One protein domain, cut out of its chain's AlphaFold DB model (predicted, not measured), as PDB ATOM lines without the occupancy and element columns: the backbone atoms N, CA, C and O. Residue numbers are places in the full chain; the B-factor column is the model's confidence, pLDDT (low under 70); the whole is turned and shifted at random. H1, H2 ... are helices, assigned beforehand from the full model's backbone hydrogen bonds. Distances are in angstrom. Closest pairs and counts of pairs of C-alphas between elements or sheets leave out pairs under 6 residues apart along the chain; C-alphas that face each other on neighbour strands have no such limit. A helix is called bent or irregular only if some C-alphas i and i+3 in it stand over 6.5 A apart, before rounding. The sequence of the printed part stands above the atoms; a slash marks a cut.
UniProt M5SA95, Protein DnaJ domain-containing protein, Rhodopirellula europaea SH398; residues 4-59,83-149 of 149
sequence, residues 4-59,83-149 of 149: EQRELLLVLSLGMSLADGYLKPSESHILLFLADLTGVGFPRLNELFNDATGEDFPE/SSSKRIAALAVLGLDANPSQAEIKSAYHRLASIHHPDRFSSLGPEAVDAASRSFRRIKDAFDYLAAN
ATOM      1  N   GLU A   4     199.975 285.499 158.795       84.12
ATOM      2  CA  GLU A   4     200.259 284.068 158.659       84.12
ATOM      3  C   GLU A   4     201.117 283.752 157.425       84.12
ATOM      4  O   GLU A   4     202.080 282.999 157.514       84.12
ATOM      5  N   GLN A   5     200.841 284.370 156.271       83.56
ATOM      6  CA  GLN A   5     201.650 284.173 155.060       83.56
ATOM      7  C   GLN A   5     203.088 284.686 155.223       83.56
ATOM      8  O   GLN A   5     204.006 284.136 154.619       83.56
ATOM      9  N   ARG A   6     203.310 285.736 156.022       87.00
ATOM     10  CA  ARG A   6     204.657 286.257 156.322       87.00
ATOM     11  C   ARG A   6     205.469 285.252 157.124       87.00
ATOM     12  O   ARG A   6     206.617 284.979 156.784       87.00
ATOM     13  N   GLU A   7     204.841 284.672 158.139       85.00
ATOM     14  CA  GLU A   7     205.451 283.641 158.970       85.00
ATOM     15  C   GLU A   7     205.728 282.366 158.166       85.00
ATOM     16  O   GLU A   7     206.844 281.854 158.189       85.00
ATOM     17  N   LEU A   8     204.766 281.904 157.361       84.88
ATOM     18  CA  LEU A   8     204.953 280.741 156.491       84.88
ATOM     19  C   LEU A   8     206.087 280.946 155.477       84.88
ATOM     20  O   LEU A   8     206.844 280.013 155.212       84.88
ATOM     21  N   LEU A   9     206.252 282.154 154.932       85.12
ATOM     22  CA  LEU A   9     207.354 282.450 154.015       85.12
ATOM     23  C   LEU A   9     208.714 282.369 154.722       85.12
ATOM     24  O   LEU A   9     209.669 281.829 154.157       85.12
ATOM     25  N   LEU A  10     208.807 282.862 155.959       85.38
ATOM     26  CA  LEU A  10     210.021 282.741 156.763       85.38
ATOM     27  C   LEU A  10     210.340 281.297 157.115       85.38
ATOM     28  O   LEU A  10     211.477 280.875 156.933       85.38
ATOM     29  N   VAL A  11     209.343 280.526 157.548       84.31
ATOM     30  CA  VAL A  11     209.501 279.100 157.858       84.31
ATOM     31  C   VAL A  11     209.964 278.321 156.624       84.31
ATOM     32  O   VAL A  11     210.861 277.482 156.711       84.31
ATOM     33  N   LEU A  12     209.405 278.622 155.451       84.25
ATOM     34  CA  LEU A  12     209.843 278.018 154.194       84.25
ATOM     35  C   LEU A  12     211.305 278.367 153.881       84.25
ATOM     36  O   LEU A  12     212.095 277.488 153.537       84.25
ATOM     37  N   SER A  13     211.670 279.643 154.022       83.12
ATOM     38  CA  SER A  13     213.025 280.146 153.759       83.12
ATOM     39  C   SER A  13     214.051 279.545 154.716       83.12
ATOM     40  O   SER A  13     215.144 279.163 154.295       83.12
ATOM     41  N   LEU A  14     213.671 279.397 155.984       81.75
ATOM     42  CA  LEU A  14     214.450 278.735 157.021       81.75
ATOM     43  C   LEU A  14     214.713 277.272 156.651       81.75
ATOM     44  O   LEU A  14     215.862 276.838 156.644       81.75
ATOM     45  N   GLY A  15     213.677 276.548 156.226       75.19
ATOM     46  CA  GLY A  15     213.807 275.167 155.757       75.19
ATOM     47  C   GLY A  15     214.717 274.984 154.559       75.19
ATOM     48  O   GLY A  15     215.477 274.025 154.486       75.19
ATOM     49  N   MET A  16     214.630 275.895 153.589       75.81
ATOM     50  CA  MET A  16     215.501 275.862 152.415       75.81
ATOM     51  C   MET A  16     216.956 276.168 152.777       75.81
ATOM     52  O   MET A  16     217.855 275.563 152.202       75.81
ATOM     53  N   SER A  17     217.171 277.069 153.735       76.31
ATOM     54  CA  SER A  17     218.502 277.469 154.203       76.31
ATOM     55  C   SER A  17     219.177 276.382 155.043       76.31
ATOM     56  O   SER A  17     220.381 276.192 154.957       76.31
ATOM     57  N   LEU A  18     218.404 275.614 155.813       70.12
ATOM     58  CA  LEU A  18     218.911 274.494 156.614       70.12
ATOM     59  C   LEU A  18     219.069 273.187 155.817       70.12
ATOM     60  O   LEU A  18     219.549 272.193 156.351       70.12
ATOM     61  N   ALA A  19     218.701 273.166 154.533       61.94
ATOM     62  CA  ALA A  19     218.655 271.939 153.738       61.94
ATOM     63  C   ALA A  19     220.027 271.303 153.438       61.94
ATOM     64  O   ALA A  19     220.065 270.120 153.113       61.94
ATOM     65  N   ASP A  20     221.127 272.056 153.533       60.81
ATOM     66  CA  ASP A  20     222.499 271.519 153.432       60.81
ATOM     67  C   ASP A  20     223.081 271.150 154.812       60.81
ATOM     68  O   ASP A  20     224.234 270.732 154.923       60.81
ATOM     69  N   GLY A  21     222.288 271.325 155.873       58.09
ATOM     70  CA  GLY A  21     222.643 271.017 157.251       58.09
ATOM     71  C   GLY A  21     223.557 272.025 157.950       58.09
ATOM     72  O   GLY A  21     223.805 271.916 159.147       58.09
ATOM     73  N   TYR A  22     224.024 273.041 157.229       60.97
ATOM     74  CA  TYR A  22     224.754 274.169 157.793       60.97
ATOM     75  C   TYR A  22     224.127 275.458 157.296       60.97
ATOM     76  O   TYR A  22     223.981 275.641 156.089       60.97
ATOM     77  N   LEU A  23     223.818 276.370 158.218       69.38
ATOM     78  CA  LEU A  23     223.382 277.707 157.847       69.38
ATOM     79  C   LEU A  23     224.595 278.495 157.342       69.38
ATOM     80  O   LEU A  23     225.459 278.911 158.120       69.38
ATOM     81  N   LYS A  24     224.692 278.697 156.025       69.25
ATOM     82  CA  LYS A  24     225.766 279.516 155.461       69.25
ATOM     83  C   LYS A  24     225.572 280.957 155.924       69.25
ATOM     84  O   LYS A  24     224.448 281.447 155.954       69.25
ATOM     85  N   PRO A  25     226.658 281.712 156.139       67.69
ATOM     86  CA  PRO A  25     226.558 283.126 156.473       67.69
ATOM     87  C   PRO A  25     225.679 283.924 155.507       67.69
ATOM     88  O   PRO A  25     224.892 284.744 155.954       67.69
ATOM     89  N   SER A  26     225.723 283.659 154.198       67.81
ATOM     90  CA  SER A  26     224.819 284.308 153.236       67.81
ATOM     91  C   SER A  26     223.342 283.966 153.464       67.81
ATOM     92  O   SER A  26     222.486 284.820 153.271       67.81
ATOM     93  N   GLU A  27     223.037 282.743 153.895       77.56
ATOM     94  CA  GLU A  27     221.675 282.282 154.181       77.56
ATOM     95  C   GLU A  27     221.147 282.902 155.483       77.56
ATOM     96  O   GLU A  27     220.022 283.395 155.497       77.56
ATOM     97  N   SER A  28     221.976 283.014 156.532       80.56
ATOM     98  CA  SER A  28     221.621 283.754 157.758       80.56
ATOM     99  C   SER A  28     221.204 285.194 157.449       80.56
ATOM    100  O   SER A  28     220.210 285.689 157.974       80.56
ATOM    101  N   HIS A  29     221.933 285.859 156.549       76.88
ATOM    102  CA  HIS A  29     221.613 287.226 156.135       76.88
ATOM    103  C   HIS A  29     220.317 287.300 155.326       76.88
ATOM    104  O   HIS A  29     219.541 288.233 155.517       76.88
ATOM    105  N   ILE A  30     220.052 286.325 154.453       82.25
ATOM    106  CA  ILE A  30     218.785 286.253 153.714       82.25
ATOM    107  C   ILE A  30     217.615 286.080 154.686       82.25
ATOM    108  O   ILE A  30     216.612 286.770 154.540       82.25
ATOM    109  N   LEU A  31     217.740 285.222 155.701       85.12
ATOM    110  CA  LEU A  31     216.687 285.026 156.702       85.12
ATOM    111  C   LEU A  31     216.394 286.297 157.495       85.12
ATOM    112  O   LEU A  31     215.231 286.635 157.696       85.12
ATOM    113  N   LEU A  32     217.431 287.036 157.884       82.56
ATOM    114  CA  LEU A  32     217.277 288.324 158.560       82.56
ATOM    115  C   LEU A  32     216.648 289.380 157.663       82.56
ATOM    116  O   LEU A  32     215.725 290.070 158.084       82.56
ATOM    117  N   PHE A  33     217.116 289.474 156.420       82.62
ATOM    118  CA  PHE A  33     216.540 290.374 155.433       82.62
ATOM    119  C   PHE A  33     215.057 290.071 155.216       82.62
ATOM    120  O   PHE A  33     214.238 290.980 155.221       82.62
ATOM    121  N   LEU A  34     214.688 288.795 155.089       84.00
ATOM    122  CA  LEU A  34     213.293 288.383 154.962       84.00
ATOM    123  C   LEU A  34     212.499 288.643 156.246       84.00
ATOM    124  O   LEU A  34     211.326 289.004 156.161       84.00
ATOM    125  N   ALA A  35     213.105 288.502 157.424       85.75
ATOM    126  CA  ALA A  35     212.427 288.749 158.695       85.75
ATOM    127  C   ALA A  35     212.092 290.229 158.885       85.75
ATOM    128  O   ALA A  35     210.994 290.555 159.344       85.75
ATOM    129  N   ASP A  36     213.002 291.108 158.468       84.12
ATOM    130  CA  ASP A  36     212.788 292.552 158.435       84.12
ATOM    131  C   ASP A  36     211.777 292.936 157.341       84.12
ATOM    132  O   ASP A  36     210.772 293.592 157.613       84.12
ATOM    133  N   LEU A  37     211.949 292.405 156.125       83.94
ATOM    134  CA  LEU A  37     211.076 292.667 154.974       83.94
ATOM    135  C   LEU A  37     209.619 292.244 155.214       83.94
ATOM    136  O   LEU A  37     208.683 292.903 154.761       83.94
ATOM    137  N   THR A  38     209.408 291.124 155.903       83.19
ATOM    138  CA  THR A  38     208.067 290.617 156.224       83.19
ATOM    139  C   THR A  38     207.475 291.259 157.482       83.19
ATOM    140  O   THR A  38     206.260 291.173 157.702       83.19
ATOM    141  N   GLY A  39     208.296 291.947 158.281       84.06
ATOM    142  CA  GLY A  39     207.897 292.598 159.528       84.06
ATOM    143  C   GLY A  39     207.647 291.630 160.686       84.06
ATOM    144  O   GLY A  39     206.922 291.976 161.614       84.06
ATOM    145  N   VAL A  40     208.195 290.413 160.619       82.31
ATOM    146  CA  VAL A  40     208.124 289.410 161.700       82.31
ATOM    147  C   VAL A  40     209.185 289.689 162.770       82.31
ATOM    148  O   VAL A  40     208.951 289.451 163.954       82.31
ATOM    149  N   GLY A  41     210.318 290.271 162.365       80.94
ATOM    150  CA  GLY A  41     211.379 290.715 163.265       80.94
ATOM    151  C   GLY A  41     212.284 289.591 163.780       80.94
ATOM    152  O   GLY A  41     211.975 288.402 163.703       80.94
ATOM    153  N   PHE A  42     213.437 289.993 164.321       80.75
ATOM    154  CA  PHE A  42     214.471 289.076 164.807       80.75
ATOM    155  C   PHE A  42     214.032 288.160 165.964       80.75
ATOM    156  O   PHE A  42     214.342 286.975 165.890       80.75
ATOM    157  N   PRO A  43     213.291 288.623 166.997       82.94
ATOM    158  CA  PRO A  43     212.921 287.758 168.122       82.94
ATOM    159  C   PRO A  43     212.121 286.534 167.676       82.94
ATOM    160  O   PRO A  43     212.417 285.412 168.073       82.94
ATOM    161  N   ARG A  44     211.160 286.743 166.769       83.81
ATOM    162  CA  ARG A  44     210.339 285.661 166.232       83.81
ATOM    163  C   ARG A  44     211.117 284.771 165.266       83.81
ATOM    164  O   ARG A  44     210.906 283.566 165.264       83.81
ATOM    165  N   LEU A  45     212.039 285.328 164.476       83.50
ATOM    166  CA  LEU A  45     212.965 284.522 163.673       83.50
ATOM    167  C   LEU A  45     213.826 283.613 164.562       83.50
ATOM    168  O   LEU A  45     213.991 282.445 164.228       83.50
ATOM    169  N   ASN A  46     214.343 284.132 165.680       83.69
ATOM    170  CA  ASN A  46     215.140 283.354 166.625       83.69
ATOM    171  C   ASN A  46     214.319 282.225 167.257       83.69
ATOM    172  O   ASN A  46     214.790 281.096 167.298       83.69
ATOM    173  N   GLU A  47     213.078 282.504 167.672       83.56
ATOM    174  CA  GLU A  47     212.150 281.470 168.150       83.56
ATOM    175  C   GLU A  47     211.916 280.390 167.095       83.56
ATOM    176  O   GLU A  47     212.086 279.217 167.392       83.56
ATOM    177  N   LEU A  48     211.589 280.765 165.854       81.12
ATOM    178  CA  LEU A  48     211.354 279.804 164.770       81.12
ATOM    179  C   LEU A  48     212.608 278.991 164.421       81.12
ATOM    180  O   LEU A  48     212.502 277.824 164.049       81.12
ATOM    181  N   PHE A  49     213.788 279.607 164.520       79.50
ATOM    182  CA  PHE A  49     215.069 278.944 164.302       79.50
ATOM    183  C   PHE A  49     215.348 277.925 165.406       79.50
ATOM    184  O   PHE A  49     215.553 276.753 165.098       79.50
ATOM    185  N   ASN A  50     215.245 278.340 166.669       82.25
ATOM    186  CA  ASN A  50     215.383 277.464 167.827       82.25
ATOM    187  C   ASN A  50     214.340 276.335 167.781       82.25
ATOM    188  O   ASN A  50     214.679 275.168 167.966       82.25
ATOM    189  N   ASP A  51     213.107 276.642 167.369       78.06
ATOM    190  CA  ASP A  51     212.019 275.692 167.126       78.06
ATOM    191  C   ASP A  51     212.261 274.724 165.960       78.06
ATOM    192  O   ASP A  51     211.536 273.734 165.854       78.06
ATOM    193  N   ALA A  52     213.263 274.943 165.113       69.81
ATOM    194  CA  ALA A  52     213.633 274.031 164.035       69.81
ATOM    195  C   ALA A  52     214.910 273.243 164.364       69.81
ATOM    196  O   ALA A  52     214.929 272.022 164.206       69.81
ATOM    197  N   THR A  53     215.949 273.919 164.853       69.50
ATOM    198  CA  THR A  53     217.298 273.360 165.050       69.50
ATOM    199  C   THR A  53     217.580 272.958 166.495       69.50
ATOM    200  O   THR A  53     218.394 272.077 166.726       69.50
ATOM    201  N   GLY A  54     216.877 273.541 167.471       71.38
ATOM    202  CA  GLY A  54     217.174 273.398 168.903       71.38
ATOM    203  C   GLY A  54     218.310 274.298 169.397       71.38
ATOM    204  O   GLY A  54     218.618 274.272 170.584       71.38
ATOM    205  N   GLU A  55     218.901 275.094 168.505       72.44
ATOM    206  CA  GLU A  55     219.989 276.035 168.780       72.44
ATOM    207  C   GLU A  55     219.493 277.468 168.557       72.44
ATOM    208  O   GLU A  55     218.607 277.701 167.733       72.44
ATOM    209  N   ASP A  56     220.076 278.447 169.246       77.06
ATOM    210  CA  ASP A  56     219.781 279.856 168.971       77.06
ATOM    211  C   ASP A  56     220.346 280.304 167.615       77.06
ATOM    212  O   ASP A  56     221.294 279.725 167.073       77.06
ATOM    213  N   PHE A  57     219.746 281.348 167.035       75.19
ATOM    214  CA  PHE A  57     220.172 281.879 165.747       75.19
ATOM    215  C   PHE A  57     221.616 282.400 165.851       75.19
ATOM    216  O   PHE A  57     221.906 283.213 166.733       75.19
ATOM    217  N   PRO A  58     222.531 281.976 164.959       70.62
ATOM    218  CA  PRO A  58     223.947 282.292 165.097       70.62
ATOM    219  C   PRO A  58     224.205 283.801 165.024       70.62
ATOM    220  O   PRO A  58     223.651 284.498 164.168       70.62
ATOM    221  N   GLU A  59     225.097 284.297 165.888       63.31
ATOM    222  CA  GLU A  59     225.545 285.689 165.835       63.31
ATOM    223  C   GLU A  59     226.214 285.978 164.482       63.31
ATOM    224  O   GLU A  59     227.090 285.245 164.009       63.31
ATOM    225  N   SER A  83     232.425 258.395 152.618       51.44
ATOM    226  CA  SER A  83     231.431 257.664 153.431       51.44
ATOM    227  C   SER A  83     231.132 258.328 154.779       51.44
ATOM    228  O   SER A  83     229.993 258.274 155.235       51.44
ATOM    229  N   SER A  84     232.115 258.981 155.412       59.88
ATOM    230  CA  SER A  84     231.899 259.741 156.655       59.88
ATOM    231  C   SER A  84     231.170 261.056 156.363       59.88
ATOM    232  O   SER A  84     230.236 261.416 157.075       59.88
ATOM    233  N   SER A  85     231.484 261.696 155.229       68.81
ATOM    234  CA  SER A  85     230.843 262.943 154.796       68.81
ATOM    235  C   SER A  85     229.332 262.819 154.583       68.81
ATOM    236  O   SER A  85     228.611 263.779 154.829       68.81
ATOM    237  N   LYS A  86     228.824 261.650 154.163       74.62
ATOM    238  CA  LYS A  86     227.390 261.466 153.885       74.62
ATOM    239  C   LYS A  86     226.556 261.325 155.161       74.62
ATOM    240  O   LYS A  86     225.475 261.898 155.238       74.62
ATOM    241  N   ARG A  87     227.088 260.638 156.182       80.50
ATOM    242  CA  ARG A  87     226.494 260.608 157.530       80.50
ATOM    243  C   ARG A  87     226.524 261.992 158.167       80.50
ATOM    244  O   ARG A  87     225.500 262.416 158.679       80.50
ATOM    245  N   ILE A  88     227.652 262.699 158.077       76.94
ATOM    246  CA  ILE A  88     227.773 264.072 158.586       76.94
ATOM    247  C   ILE A  88     226.745 264.987 157.910       76.94
ATOM    248  O   ILE A  88     226.029 265.697 158.600       76.94
ATOM    249  N   ALA A  89     226.596 264.907 156.584       74.94
ATOM    250  CA  ALA A  89     225.581 265.672 155.863       74.94
ATOM    251  C   ALA A  89     224.150 265.320 156.310       74.94
ATOM    252  O   ALA A  89     223.342 266.216 156.516       74.94
ATOM    253  N   ALA A  90     223.828 264.036 156.506       80.56
ATOM    254  CA  ALA A  90     222.502 263.622 156.971       80.56
ATOM    255  C   ALA A  90     222.200 264.080 158.412       80.56
ATOM    256  O   ALA A  90     221.081 264.499 158.697       80.56
ATOM    257  N   LEU A  91     223.194 264.036 159.306       80.56
ATOM    258  CA  LEU A  91     223.090 264.559 160.673       80.56
ATOM    259  C   LEU A  91     222.863 266.070 160.669       80.56
ATOM    260  O   LEU A  91     221.957 266.560 161.335       80.56
ATOM    261  N   ALA A  92     223.623 266.778 159.837       75.00
ATOM    262  CA  ALA A  92     223.509 268.213 159.664       75.00
ATOM    263  C   ALA A  92     222.104 268.604 159.154       75.00
ATOM    264  O   ALA A  92     221.491 269.512 159.703       75.00
ATOM    265  N   VAL A  93     221.537 267.880 158.174       79.50
ATOM    266  CA  VAL A  93     220.162 268.112 157.669       79.50
ATOM    267  C   VAL A  93     219.102 267.984 158.770       79.50
ATOM    268  O   VAL A  93     218.095 268.688 158.734       79.50
ATOM    269  N   LEU A  94     219.313 267.094 159.744       78.94
ATOM    270  CA  LEU A  94     218.423 266.945 160.898       78.94
ATOM    271  C   LEU A  94     218.759 267.898 162.059       78.94
ATOM    272  O   LEU A  94     218.029 267.897 163.046       78.94
ATOM    273  N   GLY A  95     219.829 268.694 161.955       74.56
ATOM    274  CA  GLY A  95     220.303 269.570 163.029       74.56
ATOM    275  C   GLY A  95     220.848 268.804 164.236       74.56
ATOM    276  O   GLY A  95     220.687 269.251 165.364       74.56
ATOM    277  N   LEU A  96     221.424 267.620 164.016       77.75
ATOM    278  CA  LEU A  96     221.904 266.737 165.077       77.75
ATOM    279  C   LEU A  96     223.432 266.722 165.154       77.75
ATOM    280  O   LEU A  96     224.125 266.779 164.137       77.75
ATOM    281  N   ASP A  97     223.942 266.558 166.374       72.88
ATOM    282  CA  ASP A  97     225.363 266.362 166.651       72.88
ATOM    283  C   ASP A  97     225.929 265.072 166.044       72.88
ATOM    284  O   ASP A  97     225.211 264.210 165.538       72.88
ATOM    285  N   ALA A  98     227.251 264.899 166.130       72.31
ATOM    286  CA  ALA A  98     227.968 263.767 165.537       72.31
ATOM    287  C   ALA A  98     227.551 262.376 166.071       72.31
ATOM    288  O   ALA A  98     227.855 261.367 165.429       72.31
ATOM    289  N   ASN A  99     226.886 262.297 167.230       76.62
ATOM    290  CA  ASN A  99     226.495 261.035 167.866       76.62
ATOM    291  C   ASN A  99     225.100 261.102 168.519       76.62
ATOM    292  O   ASN A  99     225.003 261.008 169.745       76.62
ATOM    293  N   PRO A 100     224.019 261.264 167.737       81.50
ATOM    294  CA  PRO A 100     222.677 261.326 168.288       81.50
ATOM    295  C   PRO A 100     222.143 259.919 168.562       81.50
ATOM    296  O   PRO A 100     222.465 258.939 167.883       81.50
ATOM    297  N   SER A 101     221.264 259.819 169.546       85.25
ATOM    298  CA  SER A 101     220.485 258.617 169.801       85.25
ATOM    299  C   SER A 101     219.402 258.415 168.735       85.25
ATOM    300  O   SER A 101     218.901 259.350 168.108       85.25
ATOM    301  N   GLN A 102     218.949 257.170 168.573       83.06
ATOM    302  CA  GLN A 102     217.832 256.847 167.673       83.06
ATOM    303  C   GLN A 102     216.522 257.567 168.046       83.06
ATOM    304  O   GLN A 102     215.665 257.788 167.189       83.06
ATOM    305  N   ALA A 103     216.354 257.936 169.320       83.88
ATOM    306  CA  ALA A 103     215.220 258.735 169.768       83.88
ATOM    307  C   ALA A 103     215.321 260.186 169.267       83.88
ATOM    308  O   ALA A 103     214.329 260.729 168.784       83.88
ATOM    309  N   GLU A 104     216.515 260.780 169.312       80.25
ATOM    310  CA  GLU A 104     216.778 262.137 168.817       80.25
ATOM    311  C   GLU A 104     216.619 262.225 167.299       80.25
ATOM    312  O   GLU A 104     215.946 263.132 166.817       80.25
ATOM    313  N   ILE A 105     217.111 261.229 166.552       83.75
ATOM    314  CA  ILE A 105     216.932 261.143 165.092       83.75
ATOM    315  C   ILE A 105     215.444 261.162 164.714       83.75
ATOM    316  O   ILE A 105     215.022 261.928 163.846       83.75
ATOM    317  N   LYS A 106     214.621 260.348 165.387       84.44
ATOM    318  CA  LYS A 106     213.169 260.304 165.144       84.44
ATOM    319  C   LYS A 106     212.466 261.587 165.571       84.44
ATOM    320  O   LYS A 106     211.568 262.039 164.862       84.44
ATOM    321  N   SER A 107     212.859 262.159 166.707       81.75
ATOM    322  CA  SER A 107     212.292 263.408 167.221       81.75
ATOM    323  C   SER A 107     212.551 264.570 166.259       81.75
ATOM    324  O   SER A 107     211.610 265.243 165.838       81.75
ATOM    325  N   ALA A 108     213.804 264.732 165.821       80.75
ATOM    326  CA  ALA A 108     214.203 265.742 164.847       80.75
ATOM    327  C   ALA A 108     213.464 265.565 163.514       80.75
ATOM    328  O   ALA A 108     212.908 266.526 162.983       80.75
ATOM    329  N   TYR A 109     213.359 264.328 163.015       84.75
ATOM    330  CA  TYR A 109     212.575 264.038 161.815       84.75
ATOM    331  C   TYR A 109     211.098 264.434 161.969       84.75
ATOM    332  O   TYR A 109     210.569 265.146 161.121       84.75
ATOM    333  N   HIS A 110     210.426 264.030 163.053       83.38
ATOM    334  CA  HIS A 110     209.013 264.364 163.288       83.38
ATOM    335  C   HIS A 110     208.777 265.877 163.390       83.38
ATOM    336  O   HIS A 110     207.796 266.394 162.840       83.38
ATOM    337  N   ARG A 111     209.684 266.584 164.067       82.38
ATOM    338  CA  ARG A 111     209.680 268.043 164.193       82.38
ATOM    339  C   ARG A 111     209.771 268.703 162.818       82.38
ATOM    340  O   ARG A 111     208.858 269.425 162.421       82.38
ATOM    341  N   LEU A 112     210.812 268.379 162.052       79.94
ATOM    342  CA  LEU A 112     211.062 268.956 160.728       79.94
ATOM    343  C   LEU A 112     209.980 268.581 159.706       79.94
ATOM    344  O   LEU A 112     209.559 269.427 158.917       79.94
ATOM    345  N   ALA A 113     209.461 267.352 159.750       80.19
ATOM    346  CA  ALA A 113     208.363 266.906 158.894       80.19
ATOM    347  C   ALA A 113     207.072 267.705 159.148       80.19
ATOM    348  O   ALA A 113     206.374 268.066 158.201       80.19
ATOM    349  N   SER A 114     206.775 268.029 160.408       80.12
ATOM    350  CA  SER A 114     205.602 268.832 160.784       80.12
ATOM    351  C   SER A 114     205.752 270.309 160.393       80.12
ATOM    352  O   SER A 114     204.769 270.989 160.081       80.12
ATOM    353  N   ILE A 115     206.985 270.820 160.387       78.94
ATOM    354  CA  ILE A 115     207.305 272.190 159.970       78.94
ATOM    355  C   ILE A 115     207.226 272.324 158.443       78.94
ATOM    356  O   ILE A 115     206.592 273.250 157.944       78.94
ATOM    357  N   HIS A 116     207.806 271.378 157.699       78.62
ATOM    358  CA  HIS A 116     207.934 271.441 156.237       78.62
ATOM    359  C   HIS A 116     206.836 270.712 155.457       78.62
ATOM    360  O   HIS A 116     206.968 270.524 154.247       78.62
ATOM    361  N   HIS A 117     205.744 270.310 156.107       79.62
ATOM    362  CA  HIS A 117     204.667 269.608 155.419       79.62
ATOM    363  C   HIS A 117     204.066 270.478 154.293       79.62
ATOM    364  O   HIS A 117     203.630 271.600 154.571       79.62
ATOM    365  N   PRO A 118     203.991 269.988 153.037       80.12
ATOM    366  CA  PRO A 118     203.602 270.797 151.876       80.12
ATOM    367  C   PRO A 118     202.201 271.412 151.998       80.12
ATOM    368  O   PRO A 118     201.965 272.507 151.491       80.12
ATOM    369  N   ASP A 119     201.298 270.758 152.732       85.25
ATOM    370  CA  ASP A 119     199.935 271.242 152.996       85.25
ATOM    371  C   ASP A 119     199.915 272.617 153.694       85.25
ATOM    372  O   ASP A 119     199.112 273.484 153.348       85.25
ATOM    373  N   ARG A 120     200.886 272.879 154.584       81.06
ATOM    374  CA  ARG A 120     200.984 274.143 155.335       81.06
ATOM    375  C   ARG A 120     201.292 275.350 154.451       81.06
ATOM    376  O   ARG A 120     200.984 276.474 154.834       81.06
ATOM    377  N   PHE A 121     201.886 275.128 153.280       84.12
ATOM    378  CA  PHE A 121     202.314 276.189 152.365       84.12
ATOM    379  C   PHE A 121     201.362 276.361 151.174       84.12
ATOM    380  O   PHE A 121     201.614 277.194 150.305       84.12
ATOM    381  N   SER A 122     200.246 275.624 151.145       82.00
ATOM    382  CA  SER A 122     199.222 275.719 150.095       82.00
ATOM    383  C   SER A 122     198.690 277.147 149.901       82.00
ATOM    384  O   SER A 122     198.457 277.580 148.772       82.00
ATOM    385  N   SER A 123     198.592 277.920 150.986       83.69
ATOM    386  CA  SER A 123     198.140 279.318 151.003       83.69
ATOM    387  C   SER A 123     199.134 280.331 150.409       83.69
ATOM    388  O   SER A 123     198.760 281.485 150.179       83.69
ATOM    389  N   LEU A 124     200.387 279.925 150.163       79.56
ATOM    390  CA  LEU A 124     201.432 280.739 149.525       79.56
ATOM    391  C   LEU A 124     201.547 280.496 148.013       79.56
ATOM    392  O   LEU A 124     202.253 281.233 147.328       79.56
ATOM    393  N   GLY A 125     200.835 279.498 147.486       87.19
ATOM    394  CA  GLY A 125     200.820 279.162 146.067       87.19
ATOM    395  C   GLY A 125     201.730 277.987 145.685       87.19
ATOM    396  O   GLY A 125     202.460 277.442 146.516       87.19
ATOM    397  N   PRO A 126     201.685 277.567 144.409       83.62
ATOM    398  CA  PRO A 126     202.280 276.310 143.953       83.62
ATOM    399  C   PRO A 126     203.811 276.270 144.067       83.62
ATOM    400  O   PRO A 126     204.361 275.214 144.366       83.62
ATOM    401  N   GLU A 127     204.504 277.399 143.895       84.94
ATOM    402  CA  GLU A 127     205.968 277.447 144.049       84.94
ATOM    403  C   GLU A 127     206.416 277.184 145.492       84.94
ATOM    404  O   GLU A 127     207.407 276.489 145.718       84.94
ATOM    405  N   ALA A 128     205.669 277.693 146.475       80.31
ATOM    406  CA  ALA A 128     205.957 277.467 147.888       80.31
ATOM    407  C   ALA A 128     205.735 275.999 148.281       80.31
ATOM    408  O   ALA A 128     206.534 275.427 149.019       80.31
ATOM    409  N   VAL A 129     204.688 275.372 147.736       84.31
ATOM    410  CA  VAL A 129     204.400 273.942 147.926       84.31
ATOM    411  C   VAL A 129     205.481 273.059 147.296       84.31
ATOM    412  O   VAL A 129     205.892 272.066 147.905       84.31
ATOM    413  N   ASP A 130     205.978 273.413 146.107       83.25
ATOM    414  CA  ASP A 130     207.088 272.698 145.464       83.25
ATOM    415  C   ASP A 130     208.379 272.831 146.284       83.25
ATOM    416  O   ASP A 130     209.039 271.836 146.593       83.25
ATOM    417  N   ALA A 131     208.704 274.048 146.729       78.69
ATOM    418  CA  ALA A 131     209.847 274.295 147.600       78.69
ATOM    419  C   ALA A 131     209.761 273.497 148.913       78.69
ATOM    420  O   ALA A 131     210.725 272.820 149.276       78.69
ATOM    421  N   ALA A 132     208.599 273.501 149.574       77.38
ATOM    422  CA  ALA A 132     208.348 272.715 150.780       77.38
ATOM    423  C   ALA A 132     208.495 271.210 150.519       77.38
ATOM    424  O   ALA A 132     209.157 270.519 151.290       77.38
ATOM    425  N   SER A 133     207.964 270.706 149.400       82.06
ATOM    426  CA  SER A 133     208.094 269.295 149.008       82.06
ATOM    427  C   SER A 133     209.549 268.881 148.798       82.06
ATOM    428  O   SER A 133     209.948 267.795 149.221       82.06
ATOM    429  N   ARG A 134     210.367 269.741 148.175       83.19
ATOM    430  CA  ARG A 134     211.805 269.486 147.998       83.19
ATOM    431  C   ARG A 134     212.528 269.405 149.340       83.19
ATOM    432  O   ARG A 134     213.308 268.475 149.541       83.19
ATOM    433  N   SER A 135     212.248 270.325 150.262       77.19
ATOM    434  CA  SER A 135     212.829 270.299 151.610       77.19
ATOM    435  C   SER A 135     212.366 269.077 152.408       77.19
ATOM    436  O   SER A 135     213.195 268.365 152.970       77.19
ATOM    437  N   PHE A 136     211.069 268.760 152.379       81.69
ATOM    438  CA  PHE A 136     210.497 267.587 153.044       81.69
ATOM    439  C   PHE A 136     211.139 266.281 152.561       81.69
ATOM    440  O   PHE A 136     211.486 265.413 153.360       81.69
ATOM    441  N   ARG A 137     211.351 266.154 151.245       85.25
ATOM    442  CA  ARG A 137     212.011 264.984 150.661       85.25
ATOM    443  C   ARG A 137     213.449 264.832 151.154       85.25
ATOM    444  O   ARG A 137     213.829 263.731 151.526       85.25
ATOM    445  N   ARG A 138     214.213 265.926 151.240       82.19
ATOM    446  CA  ARG A 138     215.588 265.907 151.773       82.19
ATOM    447  C   ARG A 138     215.645 265.474 153.237       82.19
ATOM    448  O   ARG A 138     216.486 264.652 153.585       82.19
ATOM    449  N   ILE A 139     214.738 265.989 154.069       83.56
ATOM    450  CA  ILE A 139     214.622 265.605 155.486       83.56
ATOM    451  C   ILE A 139     214.358 264.100 155.611       83.56
ATOM    452  O   ILE A 139     214.998 263.417 156.411       83.56
ATOM    453  N   LYS A 140     213.450 263.570 154.783       85.56
ATOM    454  CA  LYS A 140     213.160 262.135 154.732       85.56
ATOM    455  C   LYS A 140     214.366 261.314 154.275       85.56
ATOM    456  O   LYS A 140     214.698 260.334 154.931       85.56
ATOM    457  N   ASP A 141     215.043 261.725 153.205       85.94
ATOM    458  CA  ASP A 141     216.213 261.012 152.681       85.94
ATOM    459  C   ASP A 141     217.355 260.954 153.721       85.94
ATOM    460  O   ASP A 141     218.021 259.927 153.858       85.94
ATOM    461  N   ALA A 142     217.563 262.033 154.488       83.88
ATOM    462  CA  ALA A 142     218.538 262.077 155.580       83.88
ATOM    463  C   ALA A 142     218.163 261.138 156.738       83.88
ATOM    464  O   ALA A 142     219.011 260.386 157.223       83.88
ATOM    465  N   PHE A 143     216.890 261.137 157.144       87.19
ATOM    466  CA  PHE A 143     216.373 260.212 158.152       87.19
ATOM    467  C   PHE A 143     216.522 258.749 157.717       87.19
ATOM    468  O   PHE A 143     217.065 257.946 158.474       87.19
ATOM    469  N   ASP A 144     216.107 258.412 156.495       87.38
ATOM    470  CA  ASP A 144     216.186 257.051 155.956       87.38
ATOM    471  C   ASP A 144     217.648 256.565 155.908       87.38
ATOM    472  O   ASP A 144     217.935 255.418 156.256       87.38
ATOM    473  N   TYR A 145     218.595 257.446 155.557       86.56
ATOM    474  CA  TYR A 145     220.026 257.129 155.560       86.56
ATOM    475  C   TYR A 145     220.576 256.837 156.968       86.56
ATOM    476  O   TYR A 145     221.356 255.900 157.133       86.56
ATOM    477  N   LEU A 146     220.174 257.611 157.981       85.00
ATOM    478  CA  LEU A 146     220.607 257.422 159.373       85.00
ATOM    479  C   LEU A 146     219.895 256.260 160.076       85.00
ATOM    480  O   LEU A 146     220.441 255.671 161.004       85.00
ATOM    481  N   ALA A 147     218.680 255.921 159.649       83.50
ATOM    482  CA  ALA A 147     217.941 254.775 160.165       83.50
ATOM    483  C   ALA A 147     218.456 253.445 159.589       83.50
ATOM    484  O   ALA A 147     218.401 252.420 160.268       83.50
ATOM    485  N   ALA A 148     218.950 253.452 158.347       79.19
ATOM    486  CA  ALA A 148     219.462 252.264 157.667       79.19
ATOM    487  C   ALA A 148     220.906 251.883 158.050       79.19
ATOM    488  O   ALA A 148     221.343 250.789 157.686       79.19
ATOM    489  N   ASN A 149     221.653 252.760 158.735       60.06
ATOM    490  CA  ASN A 149     223.105 252.646 158.887       60.06
ATOM    491  C   ASN A 149     223.611 252.931 160.301       60.06
ATOM    492  O   ASN A 149     224.674 252.373 160.645       60.06
TER     493      ASN A 149
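This is residues 4 to 59 and 83 to 149 of the 149 residues of the protein "Protein DnaJ domain-containing protein" of Rhodopirellula europaea SH398 (UniProt M5SA95). What does the model look like? One helix, H1, runs through the middle, with H2 folded back beside it and H3 set off steeply from the end of H2. On the other side of H1 stands H7, the longest helix, with H5 side by side with it, the short H6 near its start and H4 crossing its last part. What is it made of? The printed part has 123 residues with seven named helices, H1 to H7 in order, and no named strand: the class is all helix. How large is it? It is compact, with a radius of gyration of the C-alphas of 14.1 A, and spans 42 by 33 by 22 A.

Where do the first helices lie? H1, residues 4 to 20, begins with C-alpha 4 at (200.259, 284.068, 158.659) and is 26.1 A long. H2 is residues 25 to 38, 20.0 A, and H3 residues 41 to 53, 18.4 A. Which helices follow the cut? H4 is residues 84 to 93, H5 residues 102 to 115, 20.1 A, and H6 residues 118 to 124. H7, residues 126 to 147, is 31.2 A long and ends with C-alpha 147 at (217.941, 254.775, 160.165). Are any irregular? H1 is, with C-alphas 17 and 20 7.2 A apart, and H6, with C-alphas 120 and 123 7.3 A apart.

What touches the hub, H1? H2 forms a helical hairpin with it, at a shallow tilt of 4 degrees, the closest C-alphas being those of Arg 6 and Thr 38, 5.5 A. H7 touches residues 12 to 19 of H1 alone, at a steep tilt of 41 degrees, closest at the C-alphas of Met 16 and Ser 135, 6.2 A. H1 and H3 only just touch, with 3 pairs of C-alphas within 8 A, the closest those of Val 11 and Leu 48, 7.2 A. What else touches H7? H5 does, at a shallow tilt of 5 degrees, opposite ways, with the C-alphas of Ala 113 and Phe 136 closest at 6.3 A. H4 touches residues 138 to 146 of H7 alone, at a steep tilt of 47 degrees, closest at the C-alphas of Ala 90 and Ala 142, 4.5 A. H6 and H7 form a helical hairpin, with the C-alphas of Pro 118 and Val 129 closest at 5.1 A. What do the backbones show? Every O i to N i+4 pair is within hydrogen-bond range in H2, H3, H4, H5 and H7. H1 has 12 of 13, and H6 has 0 of 3 but 3 of 4 O i to N i+3 pairs.

Which C-alphas are farthest apart? Those of Gly 39 and Asn 149, 42.8 A. Is there a cut? Residues 60 to 82 are not printed, and C-alphas 59 and 83 are 31.2 A apart across it. Where is confidence low? The pLDDT is under 70 in residues 19 to 26, 52 to 53, 59, 83 to 85 and 149, with a mean of 79.1 over the printed part.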